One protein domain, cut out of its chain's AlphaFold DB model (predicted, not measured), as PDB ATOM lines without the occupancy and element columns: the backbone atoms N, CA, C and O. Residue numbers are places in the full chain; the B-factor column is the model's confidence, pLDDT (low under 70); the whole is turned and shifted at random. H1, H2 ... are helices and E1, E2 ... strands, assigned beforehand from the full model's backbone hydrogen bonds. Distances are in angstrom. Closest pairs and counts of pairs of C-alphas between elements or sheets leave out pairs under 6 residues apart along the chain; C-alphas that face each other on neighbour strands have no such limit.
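What this domain is: This is residues 2 to 140 of the 140 residues of the protein "ADH_N domain-containing protein" of Aegilops tauschii subsp. strangulata (UniProt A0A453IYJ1). Little regular structure: amid long loops, an antiparallel sheet, E3 E5 E1 E2 E4, curls like part of a barrel, with H2 over E2. The 139 printed residues hold two named helices and five named strands, E1 E2 H1 E3 E4 H2 E5, mixed in class, with 35 residues in them. The whole is compact, radius of gyration of the C-alphas 14.7 A, spanning 46 by 34 by 28 A.

How they stand to each other: The folded sheet has two leaves: E3, residues 92 to 96, and E5, 133 to 138, face E2, 30 to 33, and E4, 100 to 102; E1, 13 to 18, is the hinge. N 93 and O 136 of E3 and E5 are within hydrogen-bond range, 3.0 A. H2, 109 to 115, is on the sheet; its O i to N i+4 pairs are 1 of 3 within range, i+3 pairs 2 of 4. H1, 43 to 46, is not on it.

Where its parts are: E1 begins at C-alpha 13, at (103.001, 137.015, 81.160); E5, 16.4 A from first to last C-alpha, ends at C-alpha 138, at (101.154, 140.760, 78.623).

The domain as a whole: The printed part has no cut; H1 to E3 is a long link. Residues 109 to 134 are under pLDDT 70.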
ATOM      1  N   TYR A   2     106.959 156.792  66.083       22.47
ATOM      2  CA  TYR A   2     107.133 155.917  67.243       22.47
ATOM      3  C   TYR A   2     105.970 156.111  68.217       22.47
ATOM      4  O   TYR A   2     105.753 157.213  68.719       22.47
ATOM      5  N   TYR A   3     105.207 155.048  68.462       21.20
ATOM      6  CA  TYR A   3     104.107 155.074  69.416       21.20
ATOM      7  C   TYR A   3     104.618 154.822  70.838       21.20
ATOM      8  O   TYR A   3     105.380 153.896  71.096       21.20
ATOM      9  N   LYS A   4     104.175 155.713  71.731       23.23
ATOM     10  CA  LYS A   4     104.131 155.667  73.199       23.23
ATOM     11  C   LYS A   4     104.764 154.417  73.835       23.23
ATOM     12  O   LYS A   4     104.128 153.372  73.937       23.23
ATOM     13  N   ILE A   5     105.980 154.592  74.357       34.22
ATOM     14  CA  ILE A   5     106.656 153.670  75.281       34.22
ATOM     15  C   ILE A   5     105.794 153.577  76.553       34.22
ATOM     16  O   ILE A   5     105.869 154.406  77.460       34.22
ATOM     17  N   GLY A   6     104.860 152.629  76.563       26.56
ATOM     18  CA  GLY A   6     103.888 152.427  77.629       26.56
ATOM     19  C   GLY A   6     104.442 151.511  78.711       26.56
ATOM     20  O   GLY A   6     104.537 150.316  78.489       26.56
ATOM     21  N   ARG A   7     104.739 152.099  79.880       33.78
ATOM     22  CA  ARG A   7     105.064 151.480  81.184       33.78
ATOM     23  C   ARG A   7     106.165 150.405  81.168       33.78
ATOM     24  O   ARG A   7     105.991 149.306  80.664       33.78
ATOM     25  N   CYS A   8     107.259 150.721  81.865       32.69
ATOM     26  CA  CYS A   8     108.279 149.778  82.332       32.69
ATOM     27  C   CYS A   8     107.630 148.435  82.739       32.69
ATOM     28  O   CYS A   8     106.701 148.417  83.553       32.69
ATOM     29  N   CYS A   9     108.036 147.340  82.093       44.41
ATOM     30  CA  CYS A   9     107.341 146.053  82.126       44.41
ATOM     31  C   CYS A   9     107.574 145.337  83.470       44.41
ATOM     32  O   CYS A   9     108.524 144.580  83.626       44.41
ATOM     33  N   VAL A  10     106.703 145.599  84.450       49.03
ATOM     34  CA  VAL A  10     106.658 144.939  85.775       49.03
ATOM     35  C   VAL A  10     105.451 143.981  85.861       49.03
ATOM     36  O   VAL A  10     104.772 143.927  86.886       49.03
ATOM     37  N   ARG A  11     105.085 143.301  84.759       60.03
ATOM     38  CA  ARG A  11     103.897 142.416  84.706       60.03
ATOM     39  C   ARG A  11     104.189 141.000  84.222       60.03
ATOM     40  O   ARG A  11     104.924 140.815  83.251       60.03
ATOM     41  N   CYS A  12     103.596 140.025  84.912       64.31
ATOM     42  CA  CYS A  12     103.661 138.626  84.517       64.31
ATOM     43  C   CYS A  12     103.014 138.427  83.158       64.31
ATOM     44  O   CYS A  12     102.135 139.190  82.735       64.31
ATOM     45  N   ARG A  13     103.495 137.402  82.468       74.56
ATOM     46  CA  ARG A  13     103.001 137.015  81.160       74.56
ATOM     47  C   ARG A  13     102.121 135.784  81.305       74.56
ATOM     48  O   ARG A  13     102.297 135.002  82.233       74.56
ATOM     49  N   VAL A  14     101.189 135.627  80.378       83.81
ATOM     50  CA  VAL A  14     100.395 134.408  80.243       83.81
ATOM     51  C   VAL A  14     100.737 133.754  78.920       83.81
ATOM     52  O   VAL A  14     100.874 134.445  77.908       83.81
ATOM     53  N   VAL A  15     100.895 132.436  78.932       85.19
ATOM     54  CA  VAL A  15     101.098 131.648  77.718       85.19
ATOM     55  C   VAL A  15      99.863 131.770  76.832       85.19
ATOM     56  O   VAL A  15      98.757 131.419  77.240       85.19
ATOM     57  N   GLU A  16     100.058 132.287  75.624       89.50
ATOM     58  CA  GLU A  16      99.001 132.428  74.623       89.50
ATOM     59  C   GLU A  16      98.981 131.228  73.679       89.50
ATOM     60  O   GLU A  16      97.920 130.666  73.426       89.50
ATOM     61  N   SER A  17     100.151 130.791  73.220       86.50
ATOM     62  CA  SER A  17     100.299 129.619  72.366       86.50
ATOM     63  C   SER A  17     101.647 128.948  72.588       86.50
ATOM     64  O   SER A  17     102.605 129.537  73.097       86.50
ATOM     65  N   VAL A  18     101.694 127.671  72.227       86.25
ATOM     66  CA  VAL A  18     102.783 126.750  72.533       86.25
ATOM     67  C   VAL A  18     103.184 126.036  71.239       86.25
ATOM     68  O   VAL A  18     102.311 125.616  70.480       86.25
ATOM     69  N   GLY A  19     104.486 125.936  70.948       81.31
ATOM     70  CA  GLY A  19     104.979 125.235  69.755       81.31
ATOM     71  C   GLY A  19     104.740 123.718  69.803       81.31
ATOM     72  O   GLY A  19     104.656 123.138  70.879       81.31
ATOM     73  N   GLU A  20     104.704 123.059  68.639       73.62
ATOM     74  CA  GLU A  20     104.270 121.650  68.468       73.62
ATOM     75  C   GLU A  20     104.992 120.590  69.323       73.62
ATOM     76  O   GLU A  20     104.473 119.490  69.482       73.62
ATOM     77  N   ARG A  21     106.184 120.875  69.857       75.50
ATOM     78  CA  ARG A  21     106.952 119.943  70.711       75.50
ATOM     79  C   ARG A  21     107.414 120.588  72.019       75.50
ATOM     80  O   ARG A  21     108.395 120.153  72.608       75.50
ATOM     81  N   VAL A  22     106.758 121.669  72.436       76.81
ATOM     82  CA  VAL A  22     106.946 122.186  73.793       76.81
ATOM     83  C   VAL A  22     106.111 121.327  74.732       76.81
ATOM     84  O   VAL A  22     104.894 121.226  74.582       76.81
ATOM     85  N   GLU A  23     106.766 120.757  75.732       76.75
ATOM     86  CA  GLU A  23     106.109 120.069  76.834       76.75
ATOM     87  C   GLU A  23     106.174 120.914  78.106       76.75
ATOM     88  O   GLU A  23     106.936 121.872  78.219       76.75
ATOM     89  N   GLY A  24     105.344 120.576  79.092       79.88
ATOM     90  CA  GLY A  24     105.403 121.216  80.401       79.88
ATOM     91  C   GLY A  24     104.835 122.632  80.458       79.88
ATOM     92  O   GLY A  24     104.803 123.160  81.559       79.88
ATOM     93  N   PHE A  25     104.326 123.205  79.359       83.81
ATOM     94  CA  PHE A  25     103.594 124.479  79.295       83.81
ATOM     95  C   PHE A  25     102.257 124.315  78.570       83.81
ATOM     96  O   PHE A  25     102.135 123.529  77.635       83.81
ATOM     97  N   ALA A  26     101.261 125.080  78.995       86.00
ATOM     98  CA  ALA A  26      99.916 125.103  78.450       86.00
ATOM     99  C   ALA A  26      99.414 126.546  78.341       86.00
ATOM    100  O   ALA A  26      99.834 127.439  79.077       86.00
ATOM    101  N   VAL A  27      98.482 126.767  77.415       86.31
ATOM    102  CA  VAL A  27      97.781 128.049  77.280       86.31
ATOM    103  C   VAL A  27      97.123 128.416  78.611       86.31
ATOM    104  O   VAL A  27      96.454 127.587  79.224       86.31
ATOM    105  N   GLY A  28      97.311 129.661  79.054       85.25
ATOM    106  CA  GLY A  28      96.814 130.148  80.342       85.25
ATOM    107  C   GLY A  28      97.821 130.069  81.494       85.25
ATOM    108  O   GLY A  28      97.593 130.708  82.521       85.25
ATOM    109  N   ASP A  29      98.949 129.370  81.333       83.06
ATOM    110  CA  ASP A  29      99.984 129.336  82.368       83.06
ATOM    111  C   ASP A  29     100.559 130.732  82.628       83.06
ATOM    112  O   ASP A  29     100.900 131.470  81.699       83.06
ATOM    113  N   THR A  30     100.705 131.078  83.910       84.56
ATOM    114  CA  THR A  30     101.395 132.301  84.328       84.56
ATOM    115  C   THR A  30     102.894 132.051  84.309       84.56
ATOM    116  O   THR A  30     103.392 131.091  84.898       84.56
ATOM    117  N   VAL A  31     103.625 132.910  83.607       83.62
ATOM    118  CA  VAL A  31     105.047 132.716  83.350       83.62
ATOM    119  C   VAL A  31     105.844 134.011  83.451       83.62
ATOM    120  O   VAL A  31     105.340 135.120  83.241       83.62
ATOM    121  N   VAL A  32     107.133 133.851  83.741       83.25
ATOM    122  CA  VAL A  32     108.126 134.923  83.773       83.25
ATOM    123  C   VAL A  32     109.255 134.564  82.809       83.25
ATOM    124  O   VAL A  32     109.943 133.567  83.023       83.25
ATOM    125  N   PRO A  33     109.458 135.353  81.742       81.69
ATOM    126  CA  PRO A  33     110.625 135.202  80.886       81.69
ATOM    127  C   PRO A  33     111.925 135.552  81.618       81.69
ATOM    128  O   PRO A  33     111.963 136.502  82.405       81.69
ATOM    129  N   THR A  34     113.000 134.839  81.302       79.44
ATOM    130  CA  THR A  34     114.347 135.037  81.845       79.44
ATOM    131  C   THR A  34     115.333 135.299  80.711       79.44
ATOM    132  O   THR A  34     115.312 134.642  79.675       79.44
ATOM    133  N   PHE A  35     116.240 136.261  80.888       77.75
ATOM    134  CA  PHE A  35     117.246 136.546  79.853       77.75
ATOM    135  C   PHE A  35     118.344 135.471  79.785       77.75
ATOM    136  O   PHE A  35     119.004 135.320  78.757       77.75
ATOM    137  N   LEU A  36     118.529 134.709  80.866       81.12
ATOM    138  CA  LEU A  36     119.384 133.527  80.904       81.12
ATOM    139  C   LEU A  36     118.573 132.291  80.537       81.12
ATOM    140  O   LEU A  36     117.454 132.116  81.019       81.12
ATOM    141  N   GLY A  37     119.159 131.452  79.686       80.88
ATOM    142  CA  GLY A  37     118.610 130.142  79.371       80.88
ATOM    143  C   GLY A  37     118.990 129.112  80.426       80.88
ATOM    144  O   GLY A  37     120.099 129.155  80.955       80.88
ATOM    145  N   GLN A  38     118.113 128.145  80.669       81.00
ATOM    146  CA  GLN A  38     118.383 126.983  81.506       81.00
ATOM    147  C   GLN A  38     117.928 125.723  80.771       81.00
ATOM    148  O   GLN A  38     116.782 125.628  80.354       81.00
ATOM    149  N   CYS A  39     118.854 124.795  80.516       80.25
ATOM    150  CA  CYS A  39     118.562 123.573  79.759       80.25
ATOM    151  C   CYS A  39     118.557 122.295  80.603       80.25
ATOM    152  O   CYS A  39     118.367 121.216  80.049       80.25
ATOM    153  N   ASP A  40     118.881 122.410  81.893       80.00
ATOM    154  CA  ASP A  40     118.933 121.341  82.903       80.00
ATOM    155  C   ASP A  40     119.845 120.133  82.627       80.00
ATOM    156  O   ASP A  40     120.074 119.319  83.515       80.00
ATOM    157  N   SER A  41     120.422 120.027  81.434       82.94
ATOM    158  CA  SER A  41     121.208 118.873  80.984       82.94
ATOM    159  C   SER A  41     122.691 119.185  80.796       82.94
ATOM    160  O   SER A  41     123.525 118.281  80.798       82.94
ATOM    161  N   CYS A  42     123.055 120.462  80.641       84.50
ATOM    162  CA  CYS A  42     124.451 120.856  80.476       84.50
ATOM    163  C   CYS A  42     125.199 120.924  81.816       84.50
ATOM    164  O   CYS A  42     124.601 121.130  82.869       84.50
ATOM    165  N   ALA A  43     126.533 120.849  81.765       84.94
ATOM    166  CA  ALA A  43     127.390 120.916  82.953       84.94
ATOM    167  C   ALA A  43     127.163 122.180  83.804       84.94
ATOM    168  O   ALA A  43     127.294 122.134  85.023       84.94
ATOM    169  N   GLY A  44     126.803 123.299  83.165       82.69
ATOM    170  CA  GLY A  44     126.462 124.539  83.857       82.69
ATOM    171  C   GLY A  44     125.181 124.421  84.678       82.69
ATOM    172  O   GLY A  44     125.194 124.763  85.851       82.69
ATOM    173  N   CYS A  45     124.110 123.875  84.095       82.38
ATOM    174  CA  CYS A  45     122.832 123.677  84.787       82.38
ATOM    175  C   CYS A  45     122.874 122.533  85.811       82.38
ATOM    176  O   CYS A  45     122.156 122.577  86.801       82.38
ATOM    177  N   ALA A  46     123.718 121.521  85.594       82.81
ATOM    178  CA  ALA A  46     123.916 120.424  86.540       82.81
ATOM    179  C   ALA A  46     124.791 120.816  87.749       82.81
ATOM    180  O   ALA A  46     124.870 120.070  88.726       82.81
ATOM    181  N   SER A  47     125.480 121.960  87.687       80.94
ATOM    182  CA  SER A  47     126.342 122.443  88.762       80.94
ATOM    183  C   SER A  47     125.537 123.187  89.823       80.94
ATOM    184  O   SER A  47     124.801 124.118  89.516       80.94
ATOM    185  N   ALA A  48     125.766 122.864  91.096       74.62
ATOM    186  CA  ALA A  48     125.161 123.580  92.222       74.62
ATOM    187  C   ALA A  48     125.676 125.026  92.394       74.62
ATOM    188  O   ALA A  48     125.133 125.773  93.197       74.62
ATOM    189  N   GLY A  49     126.744 125.416  91.686       74.25
ATOM    190  CA  GLY A  49     127.371 126.736  91.812       74.25
ATOM    191  C   GLY A  49     127.248 127.628  90.577       74.25
ATOM    192  O   GLY A  49     127.817 128.717  90.576       74.25
ATOM    193  N   SER A  50     126.569 127.180  89.515       77.19
ATOM    194  CA  SER A  50     126.459 127.926  88.258       77.19
ATOM    195  C   SER A  50     125.014 128.015  87.785       77.19
ATOM    196  O   SER A  50     124.284 127.035  87.784       77.19
ATOM    197  N   ASN A  51     124.626 129.194  87.311       73.81
ATOM    198  CA  ASN A  51     123.389 129.431  86.566       73.81
ATOM    199  C   ASN A  51     123.665 129.734  85.079       73.81
ATOM    200  O   ASN A  51     122.772 130.153  84.344       73.81
ATOM    201  N   MET A  52     124.912 129.553  84.630       83.38
ATOM    202  CA  MET A  52     125.323 129.779  83.247       83.38
ATOM    203  C   MET A  52     125.159 128.505  82.432       83.38
ATOM    204  O   MET A  52     125.980 127.589  82.501       83.38
ATOM    205  N   CYS A  53     124.100 128.461  81.629       83.25
ATOM    206  CA  CYS A  53     123.866 127.379  80.689       83.25
ATOM    207  C   CYS A  53     124.881 127.423  79.539       83.25
ATOM    208  O   CYS A  53     124.934 128.389  78.777       83.25
ATOM    209  N   SER A  54     125.662 126.356  79.368       83.62
ATOM    210  CA  SER A  54     126.605 126.248  78.250       83.62
ATOM    211  C   SER A  54     125.924 125.901  76.922       83.62
ATOM    212  O   SER A  54     126.480 126.191  75.867       83.62
ATOM    213  N   ALA A  55     124.717 125.324  76.954       82.12
ATOM    214  CA  ALA A  55     123.932 125.028  75.751       82.12
ATOM    215  C   ALA A  55     123.205 126.262  75.180       82.12
ATOM    216  O   ALA A  55     122.867 126.288  74.000       82.12
ATOM    217  N   LEU A  56     122.963 127.283  76.009       79.00
ATOM    218  CA  LEU A  56     122.316 128.544  75.632       79.00
ATOM    219  C   LEU A  56     123.135 129.717  76.178       79.00
ATOM    220  O   LEU A  56     122.748 130.331  77.176       79.00
ATOM    221  N   PRO A  57     124.282 130.024  75.549       75.81
ATOM    222  CA  PRO A  57     125.146 131.089  76.020       75.81
ATOM    223  C   PRO A  57     124.436 132.445  75.963       75.81
ATOM    224  O   PRO A  57     123.729 132.778  75.003       75.81
ATOM    225  N   PHE A  58     124.671 133.263  76.988       78.25
ATOM    226  CA  PHE A  58     124.224 134.647  76.987       78.25
ATOM    227  C   PHE A  58     125.031 135.452  75.965       78.25
ATOM    228  O   PHE A  58     126.200 135.772  76.166       78.25
ATOM    229  N   VAL A  59     124.387 135.780  74.850       73.94
ATOM    230  CA  VAL A  59     124.927 136.666  73.810       73.94
ATOM    231  C   VAL A  59     124.128 137.971  73.801       73.94
ATOM    232  O   VAL A  59     122.938 137.987  74.105       73.94
ATOM    233  N   VAL A  60     124.730 139.097  73.448       74.25
ATOM    234  CA  VAL A  60     123.964 140.300  73.091       74.25
ATOM    235  C   VAL A  60     124.078 140.434  71.582       74.25
ATOM    236  O   VAL A  60     125.152 140.724  71.067       74.25
ATOM    237  N   GLY A  61     122.999 140.125  70.869       71.12
ATOM    238  CA  GLY A  61     123.009 140.065  69.414       71.12
ATOM    239  C   GLY A  61     121.599 139.969  68.834       71.12
ATOM    240  O   GLY A  61     120.661 139.662  69.574       71.12
ATOM    241  N   PRO A  62     121.449 140.271  67.535       70.88
ATOM    242  CA  PRO A  62     120.159 140.270  66.866       70.88
ATOM    243  C   PRO A  62     119.618 138.849  66.664       70.88
ATOM    244  O   PRO A  62     120.363 137.940  66.307       70.88
ATOM    245  N   GLY A  63     118.301 138.695  66.815       73.12
ATOM    246  CA  GLY A  63     117.586 137.458  66.496       73.12
ATOM    247  C   GLY A  63     117.485 136.460  67.654       73.12
ATOM    248  O   GLY A  63     118.149 136.569  68.685       73.12
ATOM    249  N   MET A  64     116.607 135.477  67.468       76.19
ATOM    250  CA  MET A  64     116.365 134.393  68.412       76.19
ATOM    251  C   MET A  64     117.596 133.497  68.531       76.19
ATOM    252  O   MET A  64     118.308 133.243  67.561       76.19
ATOM    253  N   ARG A  65     117.828 132.950  69.725       73.44
ATOM    254  CA  ARG A  65     119.088 132.253  70.036       73.44
ATOM    255  C   ARG A  65     119.264 130.917  69.342       73.44
ATOM    256  O   ARG A  65     120.397 130.512  69.114       73.44
ATOM    257  N   ARG A  66     118.165 130.258  68.982       73.00
ATOM    258  CA  ARG A  66     118.215 128.949  68.322       73.00
ATOM    259  C   ARG A  66     118.373 129.012  66.814       73.00
ATOM    260  O   ARG A  66     119.001 128.122  66.257       73.00
ATOM    261  N   ASP A  67     117.786 130.007  66.157       78.19
ATOM    262  CA  ASP A  67     117.716 130.042  64.691       78.19
ATOM    263  C   ASP A  67     118.238 131.347  64.070       78.19
ATOM    264  O   ASP A  67     118.308 131.454  62.849       78.19
ATOM    265  N   GLY A  68     118.618 132.339  64.882       79.44
ATOM    266  CA  GLY A  68     119.126 133.633  64.419       79.44
ATOM    267  C   GLY A  68     118.084 134.515  63.724       79.44
ATOM    268  O   GLY A  68     118.416 135.595  63.240       79.44
ATOM    269  N   THR A  69     116.821 134.094  63.661       83.12
ATOM    270  CA  THR A  69     115.753 134.822  62.966       83.12
ATOM    271  C   THR A  69     114.981 135.729  63.926       83.12
ATOM    272  O   THR A  69     115.066 135.586  65.143       83.12
ATOM    273  N   THR A  70     114.206 136.683  63.405       85.00
ATOM    274  CA  THR A  70     113.346 137.539  64.238       85.00
ATOM    275  C   THR A  70     111.880 137.116  64.196       85.00
ATOM    276  O   THR A  70     111.403 136.535  63.221       85.00
ATOM    277  N   ARG A  71     111.157 137.412  65.277       84.56
ATOM    278  CA  ARG A  71     109.693 137.306  65.384       84.56
ATOM    279  C   ARG A  71     109.005 138.667  65.321       84.56
ATOM    280  O   ARG A  71     107.783 138.727  65.242       84.56
ATOM    281  N   PHE A  72     109.781 139.747  65.325       84.31
ATOM    282  CA  PHE A  72     109.280 141.109  65.318       84.31
ATOM    283  C   PHE A  72     109.508 141.750  63.957       84.31
ATOM    284  O   PHE A  72     110.595 141.674  63.381       84.31
ATOM    285  N   ARG A  73     108.468 142.414  63.463       85.94
ATOM    286  CA  ARG A  73     108.520 143.284  62.293       85.94
ATOM    287  C   ARG A  73     107.858 144.603  62.642       85.94
ATOM    288  O   ARG A  73     106.953 144.633  63.477       85.94
ATOM    289  N   ASP A  74     108.330 145.681  62.043       85.69
ATOM    290  CA  ASP A  74     107.685 146.976  62.188       85.69
ATOM    291  C   ASP A  74     106.421 147.076  61.314       85.69
ATOM    292  O   ASP A  74     106.039 146.145  60.601       85.69
ATOM    293  N   SER A  75     105.758 148.234  61.355       87.69
ATOM    294  CA  SER A  75     104.563 148.498  60.540       87.69
ATOM    295  C   SER A  75     104.796 148.456  59.023       87.69
ATOM    296  O   SER A  75     103.829 148.403  58.273       87.69
ATOM    297  N   GLN A  76     106.052 148.543  58.577       89.94
ATOM    298  CA  GLN A  76     106.455 148.493  57.171       89.94
ATOM    299  C   GLN A  76     106.915 147.084  56.758       89.94
ATOM    300  O   GLN A  76     107.204 146.853  55.590       89.94
ATOM    301  N   GLY A  77     106.939 146.128  57.694       86.88
ATOM    302  CA  GLY A  77     107.385 144.756  57.464       86.88
ATOM    303  C   GLY A  77     108.886 144.542  57.676       86.88
ATOM    304  O   GLY A  77     109.350 143.400  57.551       86.88
ATOM    305  N   GLU A  78     109.631 145.583  58.051       88.12
ATOM    306  CA  GLU A  78     111.072 145.505  58.272       88.12
ATOM    307  C   GLU A  78     111.383 144.723  59.554       88.12
ATOM    308  O   GLU A  78     110.684 144.874  60.564       88.12
ATOM    309  N   PRO A  79     112.405 143.850  59.542       85.56
ATOM    310  CA  PRO A  79     112.747 143.026  60.691       85.56
ATOM    311  C   PRO A  79     113.240 143.889  61.859       85.56
ATOM    312  O   PRO A  79     114.199 144.645  61.736       85.56
ATOM    313  N   LEU A  80     112.622 143.718  63.026       85.94
ATOM    314  CA  LEU A  80     113.085 144.302  64.284       85.94
ATOM    315  C   LEU A  80     113.904 143.273  65.056       85.94
ATOM    316  O   LEU A  80     113.629 142.080  64.983       85.94
ATOM    317  N   HIS A  81     114.902 143.705  65.817       83.25
ATOM    318  CA  HIS A  81     115.692 142.786  66.632       83.25
ATOM    319  C   HIS A  81     115.020 142.492  67.972       83.25
ATOM    320  O   HIS A  81     114.456 143.378  68.611       83.25
ATOM    321  N   ASP A  82     115.130 141.235  68.397       79.75
ATOM    322  CA  ASP A  82     114.908 140.844  69.784       79.75
ATOM    323  C   ASP A  82     115.924 141.544  70.708       79.75
ATOM    324  O   ASP A  82     117.091 141.725  70.352       79.75
ATOM    325  N   PHE A  83     115.478 141.914  71.909       79.44
ATOM    326  CA  PHE A  83     116.328 142.373  72.993       79.44
ATOM    327  C   PHE A  83     116.290 141.412  74.190       79.44
ATOM    328  O   PHE A  83     115.241 141.177  74.803       79.44
ATOM    329  N   LEU A  84     117.478 140.916  74.555       76.31
ATOM    330  CA  LEU A  84     117.721 140.021  75.694       76.31
ATOM    331  C   LEU A  84     116.847 138.753  75.698       76.31
ATOM    332  O   LEU A  84     116.557 138.236  76.772       76.31
ATOM    333  N   ALA A  85     116.438 138.259  74.523       72.44
ATOM    334  CA  ALA A  85     115.594 137.073  74.348       72.44
ATOM    335  C   ALA A  85     114.201 137.151  74.995       72.44
ATOM    336  O   ALA A  85     113.487 136.152  75.067       72.44
ATOM    337  N   VAL A  86     113.804 138.336  75.466       76.50
ATOM    338  CA  VAL A  86     112.542 138.552  76.181       76.50
ATOM    339  C   VAL A  86     111.695 139.606  75.483       76.50
ATOM    340  O   VAL A  86     110.480 139.433  75.378       76.50
ATOM    341  N   SER A  87     112.300 140.703  75.009       79.81
ATOM    342  CA  SER A  87     111.599 141.773  74.283       79.81
ATOM    343  C   SER A  87     110.302 142.239  74.979       79.81
ATOM    344  O   SER A  87     109.235 142.379  74.376       79.81
ATOM    345  N   SER A  88     110.387 142.483  76.294       74.31
ATOM    346  CA  SER A  88     109.234 142.703  77.183       74.31
ATOM    347  C   SER A  88     108.447 143.995  76.930       74.31
ATOM    348  O   SER A  88     107.419 144.220  77.563       74.31
ATOM    349  N   PHE A  89     108.861 144.853  76.003       80.75
ATOM    350  CA  PHE A  89     108.109 146.065  75.659       80.75
ATOM    351  C   PHE A  89     107.033 145.840  74.588       80.75
ATOM    352  O   PHE A  89     106.337 146.780  74.216       80.75
ATOM    353  N   SER A  90     106.838 144.595  74.145       79.81
ATOM    354  CA  SER A  90     105.737 144.201  73.263       79.81
ATOM    355  C   SER A  90     104.581 143.537  74.025       79.81
ATOM    356  O   SER A  90     104.800 142.809  75.002       79.81
ATOM    357  N   GLN A  91     103.342 143.747  73.556       80.56
ATOM    358  CA  GLN A  91     102.135 143.058  74.048       80.56
ATOM    359  C   GLN A  91     102.251 141.537  73.931       80.56
ATOM    360  O   GLN A  91     101.823 140.826  74.839       80.56
ATOM    361  N   TYR A  92     102.904 141.068  72.871       83.94
ATOM    362  CA  TYR A  92     103.220 139.665  72.636       83.94
ATOM    363  C   TYR A  92     104.712 139.511  72.412       83.94
ATOM    364  O   TYR A  92     105.329 140.329  71.731       83.94
ATOM    365  N   THR A  93     105.294 138.467  72.973       86.19
ATOM    366  CA  THR A  93     106.678 138.100  72.694       86.19
ATOM    367  C   THR A  93     106.767 136.596  72.527       86.19
ATOM    368  O   THR A  93     105.957 135.854  73.084       86.19
ATOM    369  N   VAL A  94     107.729 136.166  71.725       86.06
ATOM    370  CA  VAL A  94     108.042 134.759  71.517       86.06
ATOM    371  C   VAL A  94     109.368 134.517  72.206       86.06
ATOM    372  O   VAL A  94     110.358 135.169  71.882       86.06
ATOM    373  N   VAL A  95     109.371 133.602  73.163       83.81
ATOM    374  CA  VAL A  95     110.541 133.285  73.979       83.81
ATOM    375  C   VAL A  95     110.883 131.817  73.829       83.81
ATOM    376  O   VAL A  95     110.035 130.998  73.476       83.81
ATOM    377  N   ASP A  96     112.138 131.480  74.079       83.94
ATOM    378  CA  ASP A  96     112.541 130.084  74.169       83.94
ATOM    379  C   ASP A  96     111.952 129.434  75.427       83.94
ATOM    380  O   ASP A  96     111.919 130.083  76.471       83.94
ATOM    381  N   VAL A  97     111.538 128.162  75.371       83.88
ATOM    382  CA  VAL A  97     111.061 127.427  76.561       83.88
ATOM    383  C   VAL A  97     112.098 127.414  77.686       83.88
ATOM    384  O   VAL A  97     111.745 127.491  78.856       83.88
ATOM    385  N   ASN A  98     113.386 127.429  77.344       81.25
ATOM    386  CA  ASN A  98     114.464 127.465  78.330       81.25
ATOM    387  C   ASN A  98     114.697 128.860  78.921       81.25
ATOM    388  O   ASN A  98     115.571 129.034  79.765       81.25
ATOM    389  N   GLN A  99     113.984 129.867  78.426       81.56
ATOM    390  CA  GLN A  99     114.069 131.267  78.832       81.56
ATOM    391  C   GLN A  99     112.736 131.742  79.412       81.56
ATOM    392  O   GLN A  99     112.385 132.920  79.340       81.56
ATOM    393  N   VAL A 100     111.958 130.811  79.962       82.38
ATOM    394  CA  VAL A 100     110.691 131.094  80.615       82.38
ATOM    395  C   VAL A 100     110.464 130.124  81.761       82.38
ATOM    396  O   VAL A 100     110.715 128.929  81.657       82.38
ATOM    397  N   VAL A 101     109.980 130.658  82.875       82.25
ATOM    398  CA  VAL A 101     109.717 129.896  84.094       82.25
ATOM    399  C   VAL A 101     108.243 130.021  84.440       82.25
ATOM    400  O   VAL A 101     107.671 131.114  84.381       82.25
ATOM    401  N   LYS A 102     107.618 128.899  84.804       82.56
ATOM    402  CA  LYS A 102     106.266 128.892  85.360       82.56
ATOM    403  C   LYS A 102     106.256 129.494  86.747       82.56
ATOM    404  O   LYS A 102     107.105 129.177  87.575       82.56
ATOM    405  N   VAL A 103     105.253 130.314  87.008       81.81
ATOM    406  CA  VAL A 103     105.027 130.889  88.325       81.81
ATOM    407  C   VAL A 103     103.622 130.531  88.770       81.81
ATOM    408  O   VAL A 103     102.694 130.503  87.962       81.81
ATOM    409  N   ASP A 104     103.476 130.246  90.061       81.00
ATOM    410  CA  ASP A 104     102.167 130.048  90.663       81.00
ATOM    411  C   ASP A 104     101.295 131.299  90.403       81.00
ATOM    412  O   ASP A 104     101.720 132.414  90.728       81.00
ATOM    413  N   PRO A 105     100.096 131.150  89.807       76.88
ATOM    414  CA  PRO A 105      99.210 132.274  89.506       76.88
ATOM    415  C   PRO A 105      98.755 133.054  90.752       76.88
ATOM    416  O   PRO A 105      98.291 134.187  90.619       76.88
ATOM    417  N   ALA A 106      98.893 132.492  91.959       80.62
ATOM    418  CA  ALA A 106      98.656 133.196  93.216       80.62
ATOM    419  C   ALA A 106      99.739 134.243  93.536       80.62
ATOM    420  O   ALA A 106      99.501 135.145  94.343       80.62
ATOM    421  N   VAL A 107     100.923 134.157  92.915       75.25
ATOM    422  CA  VAL A 107     101.999 135.130  93.122       75.25
ATOM    423  C   VAL A 107     101.612 136.461  92.473       75.25
ATOM    424  O   VAL A 107     101.352 136.515  91.268       75.25
ATOM    425  N   PRO A 108     101.624 137.580  93.225       72.88
ATOM    426  CA  PRO A 108     101.315 138.887  92.670       72.88
ATOM    427  C   PRO A 108     102.214 139.207  91.466       72.88
ATOM    428  O   PRO A 108     103.442 139.215  91.613       72.88
ATOM    429  N   PRO A 109     101.648 139.572  90.299       66.38
ATOM    430  CA  PRO A 109     102.422 139.764  89.075       66.38
ATOM    431  C   PRO A 109     103.594 140.740  89.199       66.38
ATOM    432  O   PRO A 109     104.625 140.559  88.559       66.38
ATOM    433  N   LYS A 110     103.453 141.760  90.054       66.94
ATOM    434  CA  LYS A 110     104.500 142.755  90.323       66.94
ATOM    435  C   LYS A 110     105.736 142.161  91.006       66.94
ATOM    436  O   LYS A 110     106.832 142.650  90.769       66.94
ATOM    437  N   LEU A 111     105.556 141.146  91.852       67.69
ATOM    438  CA  LEU A 111     106.647 140.472  92.562       67.69
ATOM    439  C   LEU A 111     107.340 139.470  91.645       67.69
ATOM    440  O   LEU A 111     108.562 139.477  91.528       67.69
ATOM    441  N   ALA A 112     106.557 138.677  90.921       66.56
ATOM    442  CA  ALA A 112     107.088 137.679  90.004       66.56
ATOM    443  C   ALA A 112     107.919 138.296  88.860       66.56
ATOM    444  O   ALA A 112     108.910 137.713  88.437       66.56
ATOM    445  N   CYS A 113     107.634 139.527  88.427       66.12
ATOM    446  CA  CYS A 113     108.475 140.215  87.437       66.12
ATOM    447  C   CYS A 113     109.866 140.590  87.908       66.12
ATOM    448  O   CYS A 113     110.768 140.717  87.080       66.12
ATOM    449  N   LEU A 114     110.055 140.772  89.213       64.06
ATOM    450  CA  LEU A 114     111.387 141.003  89.751       64.06
ATOM    451  C   LEU A 114     112.247 139.745  89.579       64.06
ATOM    452  O   LEU A 114     113.450 139.874  89.364       64.06
ATOM    453  N   LEU A 115     111.649 138.548  89.565       63.66
ATOM    454  CA  LEU A 115     112.365 137.277  89.412       63.66
ATOM    455  C   LEU A 115     113.047 137.137  88.042       63.66
ATOM    456  O   LEU A 115     114.106 136.528  87.959       63.66
ATOM    457  N   GLY A 116     112.505 137.756  86.987       59.38
ATOM    458  CA  GLY A 116     113.067 137.670  85.632       59.38
ATOM    459  C   GLY A 116     114.375 138.448  85.421       59.38
ATOM    460  O   GLY A 116     115.037 138.261  84.401       59.38
ATOM    461  N   CYS A 117     114.749 139.334  86.356       66.38
ATOM    462  CA  CYS A 117     115.998 140.096  86.279       66.38
ATOM    463  C   CYS A 117     116.589 140.428  87.660       66.38
ATOM    464  O   CYS A 117     117.663 139.942  87.990       66.38
ATOM    465  N   GLY A 118     115.909 141.255  88.463       53.03
ATOM    466  CA  GLY A 118     116.506 141.902  89.641       53.03
ATOM    467  C   GLY A 118     116.504 141.098  90.946       53.03
ATOM    468  O   GLY A 118     117.338 141.359  91.803       53.03
ATOM    469  N   ALA A 119     115.580 140.151  91.117       52.19
ATOM    470  CA  ALA A 119     115.476 139.299  92.306       52.19
ATOM    471  C   ALA A 119     116.061 137.895  92.072       52.19
ATOM    472  O   ALA A 119     116.646 137.326  92.987       52.19
ATOM    473  N   GLY A 120     115.984 137.360  90.845       52.91
ATOM    474  CA  GLY A 120     116.585 136.065  90.485       52.91
ATOM    475  C   GLY A 120     118.119 136.067  90.477       52.91
ATOM    476  O   GLY A 120     118.745 135.021  90.593       52.91
ATOM    477  N   THR A 121     118.757 137.239  90.413       54.19
ATOM    478  CA  THR A 121     120.193 137.383  90.704       54.19
ATOM    479  C   THR A 121     120.537 137.111  92.173       54.19
ATOM    480  O   THR A 121     121.709 136.888  92.469       54.19
ATOM    481  N   GLY A 122     119.551 137.124  93.081       42.38
ATOM    482  CA  GLY A 122     119.724 136.874  94.514       42.38
ATOM    483  C   GLY A 122     119.422 135.443  94.977       42.38
ATOM    484  O   GLY A 122     120.035 135.005  95.945       42.38
ATOM    485  N   GLU A 123     118.537 134.697  94.303       42.16
ATOM    486  CA  GLU A 123     118.130 133.339  94.716       42.16
ATOM    487  C   GLU A 123     118.106 132.347  93.538       42.16
ATOM    488  O   GLU A 123     117.589 132.644  92.461       42.16
ATOM    489  N   GLN A 124     118.703 131.165  93.743       38.59
ATOM    490  CA  GLN A 124     118.993 130.158  92.714       38.59
ATOM    491  C   GLN A 124     117.962 129.014  92.690       38.59
ATOM    492  O   GLN A 124     117.708 128.392  93.717       38.59
ATOM    493  N   GLY A 125     117.506 128.647  91.484       35.50
ATOM    494  CA  GLY A 125     117.167 127.262  91.128       35.50
ATOM    495  C   GLY A 125     115.679 126.901  91.035       35.50
ATOM    496  O   GLY A 125     115.029 126.657  92.045       35.50
ATOM    497  N   LEU A 126     115.177 126.723  89.808       38.09
ATOM    498  CA  LEU A 126     114.005 125.885  89.508       38.09
ATOM    499  C   LEU A 126     114.251 125.103  88.201       38.09
ATOM    500  O   LEU A 126     114.719 125.718  87.244       38.09
ATOM    501  N   PRO A 127     113.960 123.790  88.135       38.81
ATOM    502  CA  PRO A 127     114.196 122.955  86.947       38.81
ATOM    503  C   PRO A 127     112.967 122.885  86.017       38.81
ATOM    504  O   PRO A 127     111.853 122.819  86.528       38.81
ATOM    505  N   HIS A 128     113.142 122.831  84.686       43.84
ATOM    506  CA  HIS A 128     112.195 122.250  83.713       43.84
ATOM    507  C   HIS A 128     112.798 121.949  82.301       43.84
ATOM    508  O   HIS A 128     113.765 122.560  81.860       43.84
ATOM    509  N   LYS A 129     112.174 120.984  81.592       34.34
ATOM    510  CA  LYS A 129     112.669 120.189  80.434       34.34
ATOM    511  C   LYS A 129     112.451 120.787  79.010       34.34
ATOM    512  O   LYS A 129     111.462 121.472  78.784       34.34
ATOM    513  N   ASP A 130     113.359 120.415  78.089       35.47
ATOM    514  CA  ASP A 130     113.432 120.413  76.595       35.47
ATOM    515  C   ASP A 130     112.150 120.679  75.746       35.47
ATOM    516  O   ASP A 130     111.093 120.159  76.073       35.47
ATOM    517  N   TYR A 131     112.101 121.282  74.537       47.00
ATOM    518  CA  TYR A 131     112.853 122.311  73.779       47.00
ATOM    519  C   TYR A 131     111.938 122.816  72.623       47.00
ATOM    520  O   TYR A 131     111.741 122.075  71.662       47.00
ATOM    521  N   LEU A 132     111.412 124.055  72.670       56.06
ATOM    522  CA  LEU A 132     110.814 124.845  71.557       56.06
ATOM    523  C   LEU A 132     110.356 126.234  72.066       56.06
ATOM    524  O   LEU A 132     110.547 126.545  73.230       56.06
ATOM    525  N   ALA A 133     109.799 127.100  71.212       58.38
ATOM    526  CA  ALA A 133     109.387 128.458  71.596       58.38
ATOM    527  C   ALA A 133     107.939 128.540  72.119       58.38
ATOM    528  O   ALA A 133     107.066 127.781  71.690       58.38
ATOM    529  N   ILE A 134     107.681 129.503  73.006       64.06
ATOM    530  CA  ILE A 134     106.365 129.809  73.580       64.06
ATOM    531  C   ILE A 134     106.013 131.264  73.266       64.06
ATOM    532  O   ILE A 134     106.837 132.164  73.442       64.06
ATOM    533  N   THR A 135     104.777 131.508  72.831       71.62
ATOM    534  CA  THR A 135     104.241 132.863  72.682       71.62
ATOM    535  C   THR A 135     103.554 133.265  73.973       71.62
ATOM    536  O   THR A 135     102.668 132.565  74.469       71.62
ATOM    537  N   VAL A 136     103.933 134.416  74.520       71.75
ATOM    538  CA  VAL A 136     103.370 134.917  75.773       71.75
ATOM    539  C   VAL A 136     102.787 136.315  75.598       71.75
ATOM    540  O   VAL A 136     103.379 137.193  74.961       71.75
ATOM    541  N   ARG A 137     101.619 136.541  76.198       73.06
ATOM    542  CA  ARG A 137     100.896 137.815  76.191       73.06
ATOM    543  C   ARG A 137     101.077 138.551  77.517       73.06
ATOM    544  O   ARG A 137     101.134 137.948  78.587       73.06
ATOM    545  N   MET A 138     101.176 139.877  77.453       55.59
ATOM    546  CA  MET A 138     101.154 140.760  78.623       55.59
ATOM    547  C   MET A 138      99.752 140.786  79.253       55.59
ATOM    548  O   MET A 138      98.781 141.047  78.545       55.59
ATOM    549  N   MET A 139      99.649 140.556  80.566       51.03
ATOM    550  CA  MET A 139      98.383 140.739  81.289       51.03
ATOM    551  C   MET A 139      98.043 142.232  81.435       51.03
ATOM    552  O   MET A 139      98.914 143.051  81.774       51.03
ATOM    553  N   GLU A 140      96.785 142.580  81.153       51.06
ATOM    554  CA  GLU A 140      96.228 143.940  81.267       51.06
ATOM    555  C   GLU A 140      95.959 144.364  82.714       51.06
ATOM    556  O   GLU A 140      95.648 143.500  83.558       51.06
TER     557      GLU A 140